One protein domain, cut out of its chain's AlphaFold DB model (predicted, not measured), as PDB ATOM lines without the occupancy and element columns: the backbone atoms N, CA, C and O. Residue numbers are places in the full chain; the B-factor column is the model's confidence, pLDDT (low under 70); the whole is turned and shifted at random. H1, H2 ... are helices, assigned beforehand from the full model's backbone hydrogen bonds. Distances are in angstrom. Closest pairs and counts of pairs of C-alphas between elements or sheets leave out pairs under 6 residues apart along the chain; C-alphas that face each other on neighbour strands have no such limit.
ATOM      1  N   PHE A   2     -45.049  32.776   5.601       75.69
ATOM      2  CA  PHE A   2     -43.833  33.468   6.060       75.69
ATOM      3  C   PHE A   2     -42.666  33.388   5.055       75.69
ATOM      4  O   PHE A   2     -42.085  34.409   4.713       75.69
ATOM      5  N   SER A   3     -42.392  32.206   4.489       78.12
ATOM      6  CA  SER A   3     -41.387  32.044   3.423       78.12
ATOM      7  C   SER A   3     -41.676  32.896   2.179       78.12
ATOM      8  O   SER A   3     -40.761  33.473   1.604       78.12
ATOM      9  N   LEU A   4     -42.951  33.019   1.796       80.62
ATOM     10  CA  LEU A   4     -43.386  33.864   0.679       80.62
ATOM     11  C   LEU A   4     -43.224  35.357   0.998       80.62
ATOM     12  O   LEU A   4     -42.837  36.112   0.114       80.62
ATOM     13  N   MET A   5     -43.443  35.777   2.251       82.56
ATOM     14  CA  MET A   5     -43.136  37.146   2.683       82.56
ATOM     15  C   MET A   5     -41.637  37.437   2.632       82.56
ATOM     16  O   MET A   5     -41.251  38.493   2.150       82.56
ATOM     17  N   LEU A   6     -40.794  36.513   3.105       83.00
ATOM     18  CA  LEU A   6     -39.341  36.690   3.084       83.00
ATOM     19  C   LEU A   6     -38.795  36.744   1.654       83.00
ATOM     20  O   LEU A   6     -38.032  37.650   1.324       83.00
ATOM     21  N   MET A   7     -39.220  35.818   0.789       82.94
ATOM     22  CA  MET A   7     -38.819  35.810  -0.618       82.94
ATOM     23  C   MET A   7     -39.352  37.044  -1.363       82.94
ATOM     24  O   MET A   7     -38.621  37.661  -2.133       82.94
ATOM     25  N   GLY A   8     -40.595  37.457  -1.091       85.56
ATOM     26  CA  GLY A   8     -41.188  38.676  -1.650       85.56
ATOM     27  C   GLY A   8     -40.457  39.948  -1.215       85.56
ATOM     28  O   GLY A   8     -40.125  40.778  -2.059       85.56
ATOM     29  N   ALA A   9     -40.120  40.071   0.072       85.88
ATOM     30  CA  ALA A   9     -39.343  41.187   0.608       85.88
ATOM     31  C   ALA A   9     -37.926  41.242   0.018       85.88
ATOM     32  O   ALA A   9     -37.426  42.323  -0.289       85.88
ATOM     33  N   TRP A  10     -37.296  40.085  -0.196       89.19
ATOM     34  CA  TRP A  10     -35.991  39.997  -0.847       89.19
ATOM     35  C   TRP A  10     -36.041  40.465  -2.306       89.19
ATOM     36  O   TRP A  10     -35.220  41.278  -2.729       89.19
ATOM     37  N   MET A  11     -37.040  40.012  -3.070       87.06
ATOM     38  CA  MET A  11     -37.253  40.446  -4.456       87.06
ATOM     39  C   MET A  11     -37.548  41.950  -4.544       87.06
ATOM     40  O   MET A  11     -36.979  42.647  -5.383       87.06
ATOM     41  N   PHE A  12     -38.377  42.470  -3.637       87.44
ATOM     42  CA  PHE A  12     -38.670  43.898  -3.510       87.44
ATOM     43  C   PHE A  12     -37.404  44.717  -3.217       87.44
ATOM     44  O   PHE A  12     -37.143  45.720  -3.881       87.44
ATOM     45  N   TYR A  13     -36.575  44.257  -2.276       88.25
ATOM     46  CA  TYR A  13     -35.294  44.883  -1.954       88.25
ATOM     47  C   TYR A  13     -34.332  44.886  -3.150       88.25
ATOM     48  O   TYR A  13     -33.699  45.904  -3.426       88.25
ATOM     49  N   GLY A  14     -34.266  43.783  -3.903       88.88
ATOM     50  CA  GLY A  14     -33.481  43.691  -5.136       88.88
ATOM     51  C   GLY A  14     -33.905  44.720  -6.187       88.88
ATOM     52  O   GLY A  14     -33.049  45.391  -6.763       88.88
ATOM     53  N   CYS A  15     -35.215  44.917  -6.372       86.56
ATOM     54  CA  CYS A  15     -35.753  45.935  -7.282       86.56
ATOM     55  C   CYS A  15     -35.362  47.356  -6.842       86.56
ATOM     56  O   CYS A  15     -34.877  48.141  -7.655       86.56
ATOM     57  N   LEU A  16     -35.487  47.670  -5.546       84.75
ATOM     58  CA  LEU A  16     -35.081  48.971  -4.998       84.75
ATOM     59  C   LEU A  16     -33.580  49.231  -5.172       84.75
ATOM     60  O   LEU A  16     -33.184  50.332  -5.550       84.75
ATOM     61  N   LYS A  17     -32.738  48.223  -4.920       87.06
ATOM     62  CA  LYS A  17     -31.282  48.321  -5.106       87.06
ATOM     63  C   LYS A  17     -30.902  48.524  -6.568       87.06
ATOM     64  O   LYS A  17     -29.989  49.299  -6.851       87.06
ATOM     65  N   TYR A  18     -31.598  47.856  -7.482       86.88
ATOM     66  CA  TYR A  18     -31.406  48.051  -8.912       86.88
ATOM     67  C   TYR A  18     -31.748  49.488  -9.320       86.88
ATOM     68  O   TYR A  18     -30.927  50.165  -9.932       86.88
ATOM     69  N   TRP A  19     -32.902  50.007  -8.896       83.69
ATOM     70  CA  TRP A  19     -33.276  51.388  -9.202       83.69
ATOM     71  C   TRP A  19     -32.336  52.409  -8.583       83.69
ATOM     72  O   TRP A  19     -31.921  53.316  -9.283       83.69
ATOM     73  N   ALA A  20     -31.918  52.227  -7.332       81.81
ATOM     74  CA  ALA A  20     -30.983  53.141  -6.678       81.81
ATOM     75  C   ALA A  20     -29.603  53.211  -7.361       81.81
ATOM     76  O   ALA A  20     -28.872  54.173  -7.158       81.81
ATOM     77  N   THR A  21     -29.225  52.188  -8.135       83.56
ATOM     78  CA  THR A  21     -27.939  52.143  -8.852       83.56
ATOM     79  C   THR A  21     -28.051  52.572 -10.312       83.56
ATOM     80  O   THR A  21     -27.104  53.148 -10.834       83.56
ATOM     81  N   HIS A  22     -29.186  52.306 -10.968       82.75
ATOM     82  CA  HIS A  22     -29.365  52.532 -12.408       82.75
ATOM     83  C   HIS A  22     -30.236  53.752 -12.742       82.75
ATOM     84  O   HIS A  22     -30.133  54.281 -13.845       82.75
ATOM     85  N   CYS A  23     -31.079  54.218 -11.817       80.00
ATOM     86  CA  CYS A  23     -31.967  55.362 -12.014       80.00
ATOM     87  C   CYS A  23     -31.725  56.401 -10.901       80.00
ATOM     88  O   CYS A  23     -31.871  56.116  -9.712       80.00
ATOM     89  N   VAL A  24     -31.379  57.635 -11.269       73.81
ATOM     90  CA  VAL A  24     -31.234  58.734 -10.301       73.81
ATOM     91  C   VAL A  24     -32.629  59.203  -9.878       73.81
ATOM     92  O   VAL A  24     -33.330  59.880 -10.628       73.81
ATOM     93  N   LEU A  25     -33.059  58.807  -8.680       72.50
ATOM     94  CA  LEU A  25     -34.333  59.217  -8.085       72.50
ATOM     95  C   LEU A  25     -34.207  60.630  -7.497       72.50
ATOM     96  O   LEU A  25     -33.756  60.800  -6.367       72.50
ATOM     97  N   HIS A  26     -34.630  61.650  -8.246       67.75
ATOM     98  CA  HIS A  26     -34.785  63.005  -7.707       67.75
ATOM     99  C   HIS A  26     -36.081  63.105  -6.893       67.75
ATOM    100  O   HIS A  26     -37.160  63.340  -7.432       67.75
ATOM    101  N   TYR A  27     -35.972  62.906  -5.579       64.81
ATOM    102  CA  TYR A  27     -37.109  62.946  -4.650       64.81
ATOM    103  C   TYR A  27     -37.549  64.378  -4.281       64.81
ATOM    104  O   TYR A  27     -38.638  64.560  -3.748       64.81
ATOM    105  N   GLU A  28     -36.713  65.387  -4.551       61.62
ATOM    106  CA  GLU A  28     -36.865  66.726  -3.961       61.62
ATOM    107  C   GLU A  28     -37.960  67.596  -4.610       61.62
ATOM    108  O   GLU A  28     -38.573  68.404  -3.926       61.62
ATOM    109  N   GLU A  29     -38.279  67.390  -5.893       61.97
ATOM    110  CA  GLU A  29     -39.115  68.339  -6.658       61.97
ATOM    111  C   GLU A  29     -40.431  67.737  -7.199       61.97
ATOM    112  O   GLU A  29     -41.311  68.466  -7.645       61.97
ATOM    113  N   GLN A  30     -40.603  66.404  -7.192       61.50
ATOM    114  CA  GLN A  30     -41.618  65.750  -8.048       61.50
ATOM    115  C   GLN A  30     -42.696  64.924  -7.318       61.50
ATOM    116  O   GLN A  30     -43.601  64.375  -7.956       61.50
ATOM    117  N   GLY A  31     -42.656  64.844  -5.985       78.19
ATOM    118  CA  GLY A  31     -43.621  64.066  -5.196       78.19
ATOM    119  C   GLY A  31     -43.652  62.564  -5.542       78.19
ATOM    120  O   GLY A  31     -42.880  62.062  -6.359       78.19
ATOM    121  N   LEU A  32     -44.565  61.812  -4.912       78.50
ATOM    122  CA  LEU A  32     -44.663  60.354  -5.107       78.50
ATOM    123  C   LEU A  32     -44.971  59.983  -6.569       78.50
ATOM    124  O   LEU A  32     -44.420  59.023  -7.101       78.50
ATOM    125  N   TRP A  33     -45.837  60.760  -7.222       79.31
ATOM    126  CA  TRP A  33     -46.234  60.523  -8.609       79.31
ATOM    127  C   TRP A  33     -45.087  60.738  -9.594       79.31
ATOM    128  O   TRP A  33     -44.910  59.908 -10.481       79.31
ATOM    129  N   GLY A  34     -44.266  61.775  -9.411       82.00
ATOM    130  CA  GLY A  34     -43.096  61.998 -10.259       82.00
ATOM    131  C   GLY A  34     -42.065  60.881 -10.135       82.00
ATOM    132  O   GLY A  34     -41.575  60.378 -11.143       82.00
ATOM    133  N   VAL A  35     -41.834  60.391  -8.914       79.50
ATOM    134  CA  VAL A  35     -40.991  59.211  -8.668       79.50
ATOM    135  C   VAL A  35     -41.511  57.987  -9.429       79.50
ATOM    136  O   VAL A  35     -40.742  57.326 -10.128       79.50
ATOM    137  N   VAL A  36     -42.817  57.704  -9.353       81.38
ATOM    138  CA  VAL A  36     -43.446  56.592 -10.087       81.38
ATOM    139  C   VAL A  36     -43.295  56.770 -11.599       81.38
ATOM    140  O   VAL A  36     -42.913  55.823 -12.282       81.38
ATOM    141  N   SER A  37     -43.525  57.969 -12.132       83.44
ATOM    142  CA  SER A  37     -43.364  58.254 -13.561       83.44
ATOM    143  C   SER A  37     -41.923  58.043 -14.042       83.44
ATOM    144  O   SER A  37     -41.712  57.433 -15.093       83.44
ATOM    145  N   VAL A  38     -40.923  58.466 -13.265       82.12
ATOM    146  CA  VAL A  38     -39.500  58.236 -13.572       82.12
ATOM    147  C   VAL A  38     -39.170  56.741 -13.553       82.12
ATOM    148  O   VAL A  38     -38.509  56.245 -14.465       82.12
ATOM    149  N   LEU A  39     -39.686  55.993 -12.575       83.00
ATOM    150  CA  LEU A  39     -39.511  54.540 -12.482       83.00
ATOM    151  C   LEU A  39     -40.119  53.799 -13.683       83.00
ATOM    152  O   LEU A  39     -39.467  52.923 -14.254       83.00
ATOM    153  N   VAL A  40     -41.336  54.172 -14.101       83.69
ATOM    154  CA  VAL A  40     -42.008  53.612 -15.289       83.69
ATOM    155  C   VAL A  40     -41.214  53.908 -16.560       83.69
ATOM    156  O   VAL A  40     -41.100  53.039 -17.418       83.69
ATOM    157  N   THR A  41     -40.635  55.105 -16.670       82.75
ATOM    158  CA  THR A  41     -39.834  55.507 -17.837       82.75
ATOM    159  C   THR A  41     -38.474  54.798 -17.866       82.75
ATOM    160  O   THR A  41     -37.977  54.468 -18.938       82.75
ATOM    161  N   CYS A  42     -37.886  54.513 -16.696       82.88
ATOM    162  CA  CYS A  42     -36.597  53.828 -16.567       82.88
ATOM    163  C   CYS A  42     -36.718  52.308 -16.805       82.88
ATOM    164  O   CYS A  42     -35.878  51.714 -17.479       82.88
ATOM    165  N   SER A  43     -37.750  51.645 -16.260       85.12
ATOM    166  CA  SER A  43     -38.046  50.222 -16.511       85.12
ATOM    167  C   SER A  43     -39.453  49.830 -16.023       85.12
ATOM    168  O   SER A  43     -39.618  49.457 -14.854       85.12
ATOM    169  N   PRO A  44     -40.468  49.812 -16.908       84.25
ATOM    170  CA  PRO A  44     -41.851  49.530 -16.516       84.25
ATOM    171  C   PRO A  44     -42.041  48.078 -16.061       84.25
ATOM    172  O   PRO A  44     -42.801  47.810 -15.133       84.25
ATOM    173  N   TRP A  45     -41.291  47.145 -16.653       87.88
ATOM    174  CA  TRP A  45     -41.309  45.725 -16.292       87.88
ATOM    175  C   TRP A  45     -40.964  45.490 -14.816       87.88
ATOM    176  O   TRP A  45     -41.673  44.776 -14.107       87.88
ATOM    177  N   LEU A  46     -39.898  46.131 -14.328       86.62
ATOM    178  CA  LEU A  46     -39.479  46.008 -12.933       86.62
ATOM    179  C   LEU A  46     -40.511  46.610 -11.981       86.62
ATOM    180  O   LEU A  46     -40.715  46.079 -10.893       86.62
ATOM    181  N   LEU A  47     -41.203  47.672 -12.401       86.06
ATOM    182  CA  LEU A  47     -42.274  48.270 -11.612       86.06
ATOM    183  C   LEU A  47     -43.471  47.319 -11.490       86.06
ATOM    184  O   LEU A  47     -44.031  47.179 -10.405       86.06
ATOM    185  N   SER A  48     -43.818  46.591 -12.553       87.19
ATOM    186  CA  SER A  48     -44.840  45.540 -12.491       87.19
ATOM    187  C   SER A  48     -44.446  44.400 -11.544       87.19
ATOM    188  O   SER A  48     -45.251  43.996 -10.705       87.19
ATOM    189  N   VAL A  49     -43.200  43.914 -11.623       88.69
ATOM    190  CA  VAL A  49     -42.678  42.874 -10.713       88.69
ATOM    191  C   VAL A  49     -42.681  43.360  -9.261       88.69
ATOM    192  O   VAL A  49     -43.081  42.624  -8.361       88.69
ATOM    193  N   PHE A  50     -42.304  44.616  -9.029       88.69
ATOM    194  CA  PHE A  50     -42.325  45.253  -7.716       88.69
ATOM    195  C   PHE A  50     -43.736  45.346  -7.129       88.69
ATOM    196  O   PHE A  50     -43.936  44.974  -5.974       88.69
ATOM    197  N   LEU A  51     -44.726  45.788  -7.914       88.94
ATOM    198  CA  LEU A  51     -46.123  45.863  -7.475       88.94
ATOM    199  C   LEU A  51     -46.681  44.476  -7.140       88.94
ATOM    200  O   LEU A  51     -47.348  44.314  -6.119       88.94
ATOM    201  N   LEU A  52     -46.363  43.470  -7.956       90.25
ATOM    202  CA  LEU A  52     -46.763  42.086  -7.718       90.25
ATOM    203  C   LEU A  52     -46.124  41.532  -6.434       90.25
ATOM    204  O   LEU A  52     -46.815  40.949  -5.597       90.25
ATOM    205  N   ALA A  53     -44.824  41.766  -6.234       88.81
ATOM    206  CA  ALA A  53     -44.110  41.374  -5.022       88.81
ATOM    207  C   ALA A  53     -44.660  42.089  -3.777       88.81
ATOM    208  O   ALA A  53     -44.860  41.452  -2.741       88.81
ATOM    209  N   PHE A  54     -44.964  43.386  -3.875       87.62
ATOM    210  CA  PHE A  54     -45.566  44.165  -2.794       87.62
ATOM    211  C   PHE A  54     -46.964  43.653  -2.443       87.62
ATOM    212  O   PHE A  54     -47.242  43.390  -1.272       87.62
ATOM    213  N   TYR A  55     -47.817  43.429  -3.447       89.56
ATOM    214  CA  TYR A  55     -49.152  42.868  -3.257       89.56
ATOM    215  C   TYR A  55     -49.087  41.495  -2.584       89.56
ATOM    216  O   TYR A  55     -49.749  41.279  -1.571       89.56
ATOM    217  N   HIS A  56     -48.239  40.585  -3.073       87.56
ATOM    218  CA  HIS A  56     -48.085  39.263  -2.469       87.56
ATOM    219  C   HIS A  56     -47.510  39.313  -1.055       87.56
ATOM    220  O   HIS A  56     -47.940  38.531  -0.204       87.56
ATOM    221  N   THR A  57     -46.573  40.221  -0.781       83.12
ATOM    222  CA  THR A  57     -46.005  40.405   0.562       83.12
ATOM    223  C   THR A  57     -47.066  40.943   1.518       83.12
ATOM    224  O   THR A  57     -47.242  40.388   2.601       83.12
ATOM    225  N   CYS A  58     -47.835  41.953   1.102       86.00
ATOM    226  CA  CYS A  58     -48.926  42.534   1.883       86.00
ATOM    227  C   CYS A  58     -50.046  41.515   2.136       86.00
ATOM    228  O   CYS A  58     -50.425  41.286   3.281       86.00
ATOM    229  N   TRP A  59     -50.506  40.822   1.092       89.50
ATOM    230  CA  TRP A  59     -51.513  39.762   1.183       89.50
ATOM    231  C   TRP A  59     -51.075  38.633   2.117       89.50
ATOM    232  O   TRP A  59     -51.812  38.231   3.018       89.50
ATOM    233  N   SER A  60     -49.849  38.137   1.935       87.50
ATOM    234  CA  SER A  60     -49.296  37.077   2.780       87.50
ATOM    235  C   SER A  60     -49.134  37.544   4.225       87.50
ATOM    236  O   SER A  60     -49.370  36.755   5.137       87.50
ATOM    237  N   GLY A  61     -48.782  38.816   4.437       82.44
ATOM    238  CA  GLY A  61     -48.714  39.456   5.748       82.44
ATOM    239  C   GLY A  61     -50.065  39.572   6.420       82.44
ATOM    240  O   GLY A  61     -50.196  39.185   7.575       82.44
ATOM    241  N   LEU A  62     -51.091  40.006   5.691       85.44
ATOM    242  CA  LEU A  62     -52.454  40.076   6.197       85.44
ATOM    243  C   LEU A  62     -52.973  38.684   6.562       85.44
ATOM    244  O   LEU A  62     -53.463  38.490   7.666       85.44
ATOM    245  N   MET A  63     -52.798  37.686   5.694       85.88
ATOM    246  CA  MET A  63     -53.196  36.305   5.990       85.88
ATOM    247  C   MET A  63     -52.425  35.723   7.177       85.88
ATOM    248  O   MET A  63     -53.001  35.007   7.996       85.88
ATOM    249  N   LEU A  64     -51.137  36.049   7.311       82.88
ATOM    250  CA  LEU A  64     -50.336  35.658   8.467       82.88
ATOM    251  C   LEU A  64     -50.844  36.338   9.746       82.88
ATOM    252  O   LEU A  64     -51.008  35.660  10.755       82.88
ATOM    253  N   LEU A  65     -51.147  37.635   9.702       80.25
ATOM    254  CA  LEU A  65     -51.707  38.395  10.818       80.25
ATOM    255  C   LEU A  65     -53.093  37.899  11.212       80.25
ATOM    256  O   LEU A  65     -53.360  37.786  12.396       80.25
ATOM    257  N   LEU A  66     -53.953  37.549  10.258       83.88
ATOM    258  CA  LEU A  66     -55.269  36.976  10.533       83.88
ATOM    259  C   LEU A  66     -55.150  35.608  11.208       83.88
ATOM    260  O   LEU A  66     -55.837  35.350  12.194       83.88
ATOM    261  N   GLN A  67     -54.236  34.752  10.740       83.38
ATOM    262  CA  GLN A  67     -53.943  33.478  11.406       83.38
ATOM    263  C   GLN A  67     -53.400  33.701  12.821       83.38
ATOM    264  O   GLN A  67     -53.834  33.039  13.759       83.38
ATOM    265  N   LEU A  68     -52.484  34.658  12.994       74.56
ATOM    266  CA  LEU A  68     -51.940  35.025  14.300       74.56
ATOM    267  C   LEU A  68     -52.993  35.655  15.206       74.56
ATOM    268  O   LEU A  68     -52.970  35.400  16.396       74.56
ATOM    269  N   TYR A  69     -53.922  36.436  14.667       77.06
ATOM    270  CA  TYR A  69     -55.010  37.068  15.401       77.06
ATOM    271  C   TYR A  69     -56.002  36.023  15.892       77.06
ATOM    272  O   TYR A  69     -56.354  36.025  17.065       77.06
ATOM    273  N   GLN A  70     -56.399  35.075  15.038       77.25
ATOM    274  CA  GLN A  70     -57.239  33.954  15.457       77.25
ATOM    275  C   GLN A  70     -56.547  33.139  16.552       77.25
ATOM    276  O   GLN A  70     -57.141  32.906  17.596       77.25
ATOM    277  N   ILE A  71     -55.274  32.782  16.372       74.56
ATOM    278  CA  ILE A  71     -54.511  32.011  17.363       74.56
ATOM    279  C   ILE A  71     -54.270  32.821  18.640       74.56
ATOM    280  O   ILE A  71     -54.369  32.271  19.728       74.56
ATOM    281  N   ALA A  72     -53.995  34.119  18.549       70.06
ATOM    282  CA  ALA A  72     -53.760  34.967  19.706       70.06
ATOM    283  C   ALA A  72     -55.057  35.245  20.457       70.06
ATOM    284  O   ALA A  72     -55.033  35.162  21.664       70.06
ATOM    285  N   PHE A  73     -56.194  35.513  19.814       65.25
ATOM    286  CA  PHE A  73     -57.446  35.808  20.520       65.25
ATOM    287  C   PHE A  73     -58.188  34.547  20.985       65.25
ATOM    288  O   PHE A  73     -58.631  34.515  22.135       65.25
ATOM    289  N   LEU A  74     -58.290  33.483  20.172       67.00
ATOM    290  CA  LEU A  74     -58.828  32.193  20.643       67.00
ATOM    291  C   LEU A  74     -57.853  31.510  21.604       67.00
ATOM    292  O   LEU A  74     -58.292  30.908  22.583       67.00
ATOM    293  N   GLY A  75     -56.546  31.615  21.362       62.44
ATOM    294  CA  GLY A  75     -55.509  31.061  22.231       62.44
ATOM    295  C   GLY A  75     -55.336  31.853  23.518       62.44
ATOM    296  O   GLY A  75     -55.186  31.228  24.554       62.44
ATOM    297  N   LEU A  76     -55.469  33.184  23.511       59.94
ATOM    298  CA  LEU A  76     -55.579  33.991  24.732       59.94
ATOM    299  C   LEU A  76     -56.869  33.630  25.464       59.94
ATOM    300  O   LEU A  76     -56.805  33.303  26.633       59.94
ATOM    301  N   THR A  77     -58.028  33.581  24.799       61.56
ATOM    302  CA  THR A  77     -59.285  33.205  25.475       61.56
ATOM    303  C   THR A  77     -59.199  31.805  26.088       61.56
ATOM    304  O   THR A  77     -59.712  31.594  27.182       61.56
ATOM    305  N   THR A  78     -58.520  30.858  25.436       60.06
ATOM    306  CA  THR A  78     -58.316  29.499  25.962       60.06
ATOM    307  C   THR A  78     -57.257  29.462  27.058       60.06
ATOM    308  O   THR A  78     -57.517  28.902  28.111       60.06
ATOM    309  N   ALA A  79     -56.096  30.086  26.869       62.69
ATOM    310  CA  ALA A  79     -55.012  30.109  27.847       62.69
ATOM    311  C   ALA A  79     -55.398  30.899  29.100       62.69
ATOM    312  O   ALA A  79     -55.138  30.433  30.203       62.69
ATOM    313  N   GLU A  80     -56.084  32.032  28.953       62.06
ATOM    314  CA  GLU A  80     -56.678  32.783  30.057       62.06
ATOM    315  C   GLU A  80     -57.781  31.959  30.718       62.06
ATOM    316  O   GLU A  80     -57.770  31.842  31.931       62.06
ATOM    317  N   ARG A  81     -58.685  31.288  29.988       63.00
ATOM    318  CA  ARG A  81     -59.690  30.409  30.620       63.00
ATOM    319  C   ARG A  81     -59.074  29.215  31.334       63.00
ATOM    320  O   ARG A  81     -59.537  28.886  32.417       63.00
ATOM    321  N   THR A  82     -58.055  28.563  30.787       61.72
ATOM    322  CA  THR A  82     -57.363  27.441  31.434       61.72
ATOM    323  C   THR A  82     -56.550  27.931  32.623       61.72
ATOM    324  O   THR A  82     -56.605  27.308  33.677       61.72
ATOM    325  N   SER A  83     -55.859  29.064  32.496       65.56
ATOM    326  CA  SER A  83     -55.105  29.690  33.582       65.56
ATOM    327  C   SER A  83     -56.035  30.176  34.688       65.56
ATOM    328  O   SER A  83     -55.764  29.886  35.842       65.56
ATOM    329  N   LEU A  84     -57.176  30.793  34.361       61.41
ATOM    330  CA  LEU A  84     -58.235  31.195  35.292       61.41
ATOM    331  C   LEU A  84     -58.944  29.992  35.904       61.41
ATOM    332  O   LEU A  84     -59.217  30.016  37.091       61.41
ATOM    333  N   THR A  85     -59.213  28.924  35.151       61.97
ATOM    334  CA  THR A  85     -59.828  27.699  35.690       61.97
ATOM    335  C   THR A  85     -58.854  26.984  36.624       61.97
ATOM    336  O   THR A  85     -59.253  26.509  37.683       61.97
ATOM    337  N   MET A  86     -57.564  26.939  36.281       63.94
ATOM    338  CA  MET A  86     -56.505  26.417  37.147       63.94
ATOM    339  C   MET A  86     -56.281  27.322  38.361       63.94
ATOM    340  O   MET A  86     -56.184  26.808  39.468       63.94
ATOM    341  N   HIS A  87     -56.264  28.649  38.201       61.97
ATOM    342  CA  HIS A  87     -56.189  29.601  39.310       61.97
ATOM    343  C   HIS A  87     -57.425  29.506  40.196       61.97
ATOM    344  O   HIS A  87     -57.258  29.433  41.395       61.97
ATOM    345  N   GLN A  88     -58.645  29.410  39.670       62.06
ATOM    346  CA  GLN A  88     -59.854  29.205  40.477       62.06
ATOM    347  C   GLN A  88     -59.837  27.863  41.210       62.06
ATOM    348  O   GLN A  88     -60.278  27.779  42.352       62.06
ATOM    349  N   ARG A  89     -59.302  26.808  40.586       61.12
ATOM    350  CA  ARG A  89     -59.127  25.506  41.242       61.12
ATOM    351  C   ARG A  89     -58.016  25.520  42.298       61.12
ATOM    352  O   ARG A  89     -58.106  24.764  43.258       61.12
ATOM    353  N   LYS A  90     -56.988  26.362  42.138       54.09
ATOM    354  CA  LYS A  90     -55.794  26.416  43.005       54.09
ATOM    355  C   LYS A  90     -55.838  27.538  44.059       54.09
ATOM    356  O   LYS A  90     -55.226  27.404  45.111       54.09
ATOM    357  N   GLN A  91     -56.577  28.618  43.816       51.53
ATOM    358  CA  GLN A  91     -56.759  29.788  44.677       51.53
ATOM    359  C   GLN A  91     -58.180  29.815  45.241       51.53
ATOM    360  O   GLN A  91     -59.060  30.549  44.804       51.53
ATOM    361  N   ARG A  92     -58.357  29.062  46.322       54.06
ATOM    362  CA  ARG A  92     -59.350  29.349  47.364       54.06
ATOM    363  C   ARG A  92     -58.915  30.514  48.284       54.06
ATOM    364  O   ARG A  92     -59.378  30.581  49.415       54.06
ATOM    365  N   GLN A  93     -58.014  31.402  47.843       52.44
ATOM    366  CA  GLN A  93     -57.515  32.547  48.623       52.44
ATOM    367  C   GLN A  93     -57.217  33.767  47.723       52.44
ATOM    368  O   GLN A  93     -56.740  33.573  46.603       52.44
ATOM    369  N   PRO A  94     -57.476  35.009  48.186       46.66
ATOM    370  CA  PRO A  94     -57.442  36.224  47.373       46.66
ATOM    371  C   PRO A  94     -56.011  36.765  47.223       46.66
ATOM    372  O   PRO A  94     -55.307  36.937  48.216       46.66
TER     373      PRO A  94
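Overview. This is residues 2 to 94 of the 178 residues of an uncharacterized protein of Dissostichus mawsoni (UniProt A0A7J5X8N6). One very long helix, H3, makes the longest axis; H1 packs along its first part, running back the opposite way, and the short H2 sits near the end where H3 begins. Residues 65 to 94 stick out as a long arm. The printed part has 93 residues with three named helices, H1, H2 and H3 in chain order, and no named strand: all helix. It is extended, with a radius of gyration of the C-alphas of 23.2 A, spanning 72 by 27 by 18 A.

Along the chain. H1, residues 2 to 22, begins at C-alpha 2 (-43.833, 33.468, 6.060) and is 30.2 A long. H2, residues 31 to 42, is 16.8 A long. H3, residues 44 to 90, is 65.4 A long and ends at C-alpha 90 (-55.794, 26.416, 43.005).

Arrangement. H3 touches H1 with residues 46 to 64 alone; the closest C-alphas of the two helices, those of Met 5 and Thr 57, are 4.8 A apart. They run opposite ways at a shallow tilt of 35.0 degrees, only just short of steep. H2 is close to but not clearly touching H3, with the closest C-alphas, Val 40 and Leu 47, 6.5 A apart. H2 is also close to but not clearly touching H1, about perpendicular at 81 degrees, with the closest C-alphas, Trp 19 and Leu 39, 7.7 A apart. In H1, H2 and H3 every O i to N i+4 pair is within hydrogen-bond range.

Size, cuts and confidence. The C-alphas farthest apart, of Thr 41 and Arg 92, are 72.9 A apart. The printed part has no cut, and no link is long. Confidence is under 70 at residues 26 to 30 and 73 to 94.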